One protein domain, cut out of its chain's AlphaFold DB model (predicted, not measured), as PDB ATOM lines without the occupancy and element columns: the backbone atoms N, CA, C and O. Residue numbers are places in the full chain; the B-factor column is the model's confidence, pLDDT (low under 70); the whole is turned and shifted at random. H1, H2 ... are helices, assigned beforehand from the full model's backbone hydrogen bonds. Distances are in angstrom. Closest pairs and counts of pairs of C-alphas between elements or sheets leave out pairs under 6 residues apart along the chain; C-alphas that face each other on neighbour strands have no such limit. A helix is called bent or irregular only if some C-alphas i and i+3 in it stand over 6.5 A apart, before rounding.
ATOM      1  N   THR A   3     108.123 198.384 218.542       80.00
ATOM      2  CA  THR A   3     107.525 197.393 219.450       80.00
ATOM      3  C   THR A   3     105.996 197.349 219.380       80.00
ATOM      4  O   THR A   3     105.406 196.279 219.448       80.00
ATOM      5  N   GLN A   4     105.337 198.492 219.167       84.50
ATOM      6  CA  GLN A   4     103.881 198.582 218.986       84.50
ATOM      7  C   GLN A   4     103.423 198.091 217.606       84.50
ATOM      8  O   GLN A   4     102.232 198.099 217.322       84.50
ATOM      9  N   GLN A   5     104.355 197.724 216.727       85.25
ATOM     10  CA  GLN A   5     104.083 197.156 215.404       85.25
ATOM     11  C   GLN A   5     104.425 195.656 215.355       85.25
ATOM     12  O   GLN A   5     104.520 195.084 214.276       85.25
ATOM     13  N   GLY A   6     104.640 195.017 216.514       87.75
ATOM     14  CA  GLY A   6     104.934 193.585 216.616       87.75
ATOM     15  C   GLY A   6     106.388 193.199 216.331       87.75
ATOM     16  O   GLY A   6     106.699 192.014 216.274       87.75
ATOM     17  N   LEU A   7     107.294 194.171 216.172       87.19
ATOM     18  CA  LEU A   7     108.718 193.897 215.982       87.19
ATOM     19  C   LEU A   7     109.418 193.702 217.329       87.19
ATOM     20  O   LEU A   7     109.313 194.542 218.228       87.19
ATOM     21  N   ALA A   8     110.172 192.608 217.451       88.38
ATOM     22  CA  ALA A   8     111.029 192.357 218.602       88.38
ATOM     23  C   ALA A   8     112.197 193.356 218.608       88.38
ATOM     24  O   ALA A   8     113.031 193.364 217.707       88.38
ATOM     25  N   VAL A   9     112.261 194.207 219.634       90.19
ATOM     26  CA  VAL A   9     113.320 195.214 219.776       90.19
ATOM     27  C   VAL A   9     114.145 194.913 221.015       90.19
ATOM     28  O   VAL A   9     113.610 194.809 222.115       90.19
ATOM     29  N   GLN A  10     115.462 194.856 220.840       91.94
ATOM     30  CA  GLN A  10     116.422 194.812 221.934       91.94
ATOM     31  C   GLN A  10     117.221 196.116 221.961       91.94
ATOM     32  O   GLN A  10     117.851 196.491 220.972       91.94
ATOM     33  N   GLN A  11     117.222 196.800 223.105       91.44
ATOM     34  CA  GLN A  11     118.097 197.950 223.318       91.44
ATOM     35  C   GLN A  11     119.486 197.485 223.761       91.44
ATOM     36  O   GLN A  11     119.625 196.632 224.638       91.44
ATOM     37  N   VAL A  12     120.517 198.063 223.151       92.75
ATOM     38  CA  VAL A  12     121.923 197.796 223.465       92.75
ATOM     39  C   VAL A  12     122.625 199.137 223.628       92.75
ATOM     40  O   VAL A  12     122.555 199.984 222.742       92.75
ATOM     41  N   SER A  13     123.299 199.335 224.761       88.81
ATOM     42  CA  SER A  13     123.942 200.611 225.107       88.81
ATOM     43  C   SER A  13     125.217 200.892 224.306       88.81
ATOM     44  O   SER A  13     125.558 202.049 224.076       88.81
ATOM     45  N   ALA A  14     125.922 199.848 223.863       92.12
ATOM     46  CA  ALA A  14     127.177 199.970 223.132       92.12
ATOM     47  C   ALA A  14     126.999 199.683 221.635       92.12
ATOM     48  O   ALA A  14     126.655 198.568 221.234       92.12
ATOM     49  N   THR A  15     127.335 200.668 220.798       93.25
ATOM     50  CA  THR A  15     127.297 200.572 219.327       93.25
ATOM     51  C   THR A  15     128.098 199.380 218.799       93.25
ATOM     52  O   THR A  15     127.605 198.641 217.951       93.25
ATOM     53  N   LEU A  16     129.308 199.143 219.327       93.44
ATOM     54  CA  LEU A  16     130.145 198.010 218.913       93.44
ATOM     55  C   LEU A  16     129.505 196.655 219.235       93.44
ATOM     56  O   LEU A  16     129.648 195.709 218.464       93.44
ATOM     57  N   THR A  17     128.781 196.549 220.350       94.69
ATOM     58  CA  THR A  17     128.073 195.316 220.713       94.69
ATOM     59  C   THR A  17     126.922 195.053 219.750       94.69
ATOM     60  O   THR A  17     126.804 193.938 219.246       94.69
ATOM     61  N   ALA A  18     126.120 196.075 219.437       95.00
ATOM     62  CA  ALA A  18     125.032 195.946 218.469       95.00
ATOM     63  C   ALA A  18     125.549 195.566 217.069       95.00
ATOM     64  O   ALA A  18     125.004 194.661 216.439       95.00
ATOM     65  N   LEU A  19     126.656 196.174 216.625       95.19
ATOM     66  CA  LEU A  19     127.308 195.827 215.360       95.19
ATOM     67  C   LEU A  19     127.759 194.360 215.326       95.19
ATOM     68  O   LEU A  19     127.481 193.656 214.360       95.19
ATOM     69  N   ARG A  20     128.406 193.873 216.392       93.56
ATOM     70  CA  ARG A  20     128.831 192.465 216.490       93.56
ATOM     71  C   ARG A  20     127.647 191.504 216.481       93.56
ATOM     72  O   ARG A  20     127.737 190.443 215.878       93.56
ATOM     73  N   MET A  21     126.541 191.866 217.133       95.00
ATOM     74  CA  MET A  21     125.317 191.062 217.097       95.00
ATOM     75  C   MET A  21     124.760 190.960 215.677       95.00
ATOM     76  O   MET A  21     124.406 189.859 215.262       95.00
ATOM     77  N   LEU A  22     124.741 192.066 214.927       94.75
ATOM     78  CA  LEU A  22     124.318 192.072 213.526       94.75
ATOM     79  C   LEU A  22     125.243 191.205 212.660       94.75
ATOM     80  O   LEU A  22     124.777 190.340 211.930       94.75
ATOM     81  N   GLN A  23     126.561 191.392 212.775       93.19
ATOM     82  CA  GLN A  23     127.555 190.634 212.001       93.19
ATOM     83  C   GLN A  23     127.530 189.130 212.305       93.19
ATOM     84  O   GLN A  23     127.792 188.322 211.421       93.19
ATOM     85  N   ALA A  24     127.199 188.755 213.542       93.62
ATOM     86  CA  ALA A  24     127.048 187.366 213.962       93.62
ATOM     87  C   ALA A  24     125.652 186.777 213.670       93.62
ATOM     88  O   ALA A  24     125.380 185.657 214.096       93.62
ATOM     89  N   GLY A  25     124.748 187.522 213.019       93.88
ATOM     90  CA  GLY A  25     123.386 187.061 212.720       93.88
ATOM     91  C   GLY A  25     122.499 186.870 213.955       93.88
ATOM     92  O   GLY A  25     121.501 186.161 213.898       93.88
ATOM     93  N   ARG A  26     122.853 187.478 215.095       94.62
ATOM     94  CA  ARG A  26     122.037 187.435 216.323       94.62
ATOM     95  C   ARG A  26     120.848 188.392 216.278       94.62
ATOM     96  O   ARG A  26     119.954 188.277 217.111       94.62
ATOM     97  N   VAL A  27     120.888 189.360 215.371       94.50
ATOM     98  CA  VAL A  27     119.792 190.273 215.041       94.50
ATOM     99  C   VAL A  27     119.768 190.467 213.532       94.50
ATOM    100  O   VAL A  27     120.825 190.507 212.904       94.50
ATOM    101  N   ASP A  28     118.577 190.631 212.964       92.62
ATOM    102  CA  ASP A  28     118.403 190.796 211.514       92.62
ATOM    103  C   ASP A  28     118.566 192.253 211.061       92.62
ATOM    104  O   ASP A  28     118.919 192.539 209.917       92.62
ATOM    105  N   TYR A  29     118.290 193.196 211.961       92.56
ATOM    106  CA  TYR A  29     118.322 194.624 211.682       92.56
ATOM    107  C   TYR A  29     118.909 195.407 212.849       92.56
ATOM    108  O   TYR A  29     118.779 195.051 214.019       92.56
ATOM    109  N   TRP A  30     119.537 196.526 212.503       93.00
ATOM    110  CA  TRP A  30     120.123 197.446 213.459       93.00
ATOM    111  C   TRP A  30     119.732 198.878 213.109       93.00
ATOM    112  O   TRP A  30     120.080 199.393 212.047       93.00
ATOM    113  N   LEU A  31     118.997 199.517 214.018       91.94
ATOM    114  CA  LEU A  31     118.684 200.937 213.942       91.94
ATOM    115  C   LEU A  31     119.756 201.737 214.686       91.94
ATOM    116  O   LEU A  31     119.987 201.513 215.875       91.94
ATOM    117  N   VAL A  32     120.397 202.680 213.997       90.62
ATOM    118  CA  VAL A  32     121.497 203.481 214.543       90.62
ATOM    119  C   VAL A  32     121.632 204.811 213.802       90.62
ATOM    120  O   VAL A  32     121.315 204.904 212.617       90.62
ATOM    121  N   HIS A  33     122.127 205.843 214.489       88.44
ATOM    122  CA  HIS A  33     122.521 207.099 213.852       88.44
ATOM    123  C   HIS A  33     123.869 206.963 213.140       88.44
ATOM    124  O   HIS A  33     124.815 206.385 213.678       88.44
ATOM    125  N   GLU A  34     123.982 207.551 211.949       85.00
ATOM    126  CA  GLU A  34     125.175 207.457 211.096       85.00
ATOM    127  C   GLU A  34     126.458 207.900 211.820       85.00
ATOM    128  O   GLU A  34     127.472 207.209 211.743       85.00
ATOM    129  N   LEU A  35     126.384 208.979 212.608       83.56
ATOM    130  CA  LEU A  35     127.514 209.503 213.387       83.56
ATOM    131  C   LEU A  35     128.043 208.505 214.426       83.56
ATOM    132  O   LEU A  35     129.246 208.447 214.666       83.56
ATOM    133  N   SER A  36     127.166 207.691 215.018       86.25
ATOM    134  CA  SER A  36     127.563 206.635 215.953       86.25
ATOM    135  C   SER A  36     128.057 205.388 215.219       86.25
ATOM    136  O   SER A  36     129.017 204.754 215.651       86.25
ATOM    137  N   ALA A  37     127.416 205.031 214.104       89.44
ATOM    138  CA  ALA A  37     127.713 203.808 213.368       89.44
ATOM    139  C   ALA A  37     129.047 203.873 212.616       89.44
ATOM    140  O   ALA A  37     129.805 202.903 212.630       89.44
ATOM    141  N   ALA A  38     129.351 205.001 211.969       88.25
ATOM    142  CA  ALA A  38     130.483 205.099 211.052       88.25
ATOM    143  C   ALA A  38     131.845 204.803 211.716       88.25
ATOM    144  O   ALA A  38     132.599 204.004 211.155       88.25
ATOM    145  N   PRO A  39     132.177 205.341 212.909       88.44
ATOM    146  CA  PRO A  39     133.407 204.965 213.607       88.44
ATOM    147  C   PRO A  39     133.438 203.479 213.979       88.44
ATOM    148  O   PRO A  39     134.454 202.821 213.779       88.44
ATOM    149  N   ALA A  40     132.323 202.933 214.473       90.19
ATOM    150  CA  ALA A  40     132.245 201.535 214.894       90.19
ATOM    151  C   ALA A  40     132.455 200.562 213.723       90.19
ATOM    152  O   ALA A  40     133.202 199.598 213.864       90.19
ATOM    153  N   ILE A  41     131.847 200.841 212.564       91.94
ATOM    154  CA  ILE A  41     131.993 200.037 211.342       91.94
ATOM    155  C   ILE A  41     133.438 200.087 210.833       91.94
ATOM    156  O   ILE A  41     134.007 199.042 210.525       91.94
ATOM    157  N   ARG A  42     134.056 201.278 210.795       88.88
ATOM    158  CA  ARG A  42     135.462 201.425 210.378       88.88
ATOM    159  C   ARG A  42     136.412 200.632 211.273       88.88
ATOM    160  O   ARG A  42     137.317 199.986 210.760       88.88
ATOM    161  N   THR A  43     136.201 200.670 212.587       88.44
ATOM    162  CA  THR A  43     137.073 199.989 213.555       88.44
ATOM    163  C   THR A  43     136.860 198.477 213.584       88.44
ATOM    164  O   THR A  43     137.825 197.731 213.712       88.44
ATOM    165  N   ALA A  44     135.612 198.007 213.505       87.38
ATOM    166  CA  ALA A  44     135.305 196.578 213.597       87.38
ATOM    167  C   ALA A  44     135.662 195.802 212.318       87.38
ATOM    168  O   ALA A  44     135.874 194.591 212.386       87.38
ATOM    169  N   GLY A  45     135.720 196.484 211.169       84.25
ATOM    170  CA  GLY A  45     135.879 195.843 209.868       84.25
ATOM    171  C   GLY A  45     134.674 194.968 209.501       84.25
ATOM    172  O   GLY A  45     133.589 195.080 210.076       84.25
TER     173      GLY A  45
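AT A GLANCE: This is residues 3 to 45 of the 95 residues of an uncharacterized protein of Pelomonas sp (UniProt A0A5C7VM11). Two short helices, H1 then H2, pack on each other at a steep angle as a small head, and a long stretch without a named element, residues 3 to 14, leads into it as an arm. A looping link, residues 24 to 33, joins the helices. The printed part has 43 residues, under half of them in named elements, no named strand, and the class all helix. It is only just compact, close to loose, with a radius of gyration of the C-alphas of 10.9 A, and elongated, spanning 33 by 21 by 14 A.

HOW THE PARTS SIT: Look at H1, residues 15 to 23, and H2, residues 34 to 44: they touch, their closest C-alphas being those of Leu 16 and Ala 40, 5.7 A apart. They run the same way at a steep tilt of 66 degrees. In H1 every O i to N i+4 pair is within hydrogen-bond range; in H2, 5 of 7 are.

IN THESE COORDINATES: Find C-alpha 15 at (127.297, 200.572, 219.327); from there H1 runs 12.3 A. H2 runs 15.1 A, to C-alpha 44 at (135.305, 196.578, 213.597). H2 is irregular, but only just: C-alphas 36 and 39 are 6.51 A apart.

THE WHOLE: The C-alphas farthest apart, those of Gln 4 and Thr 43, are 33.7 A apart. The printed part has no cut, the link from H1 to H2 is short, and no printed residue is under 70 in pLDDT.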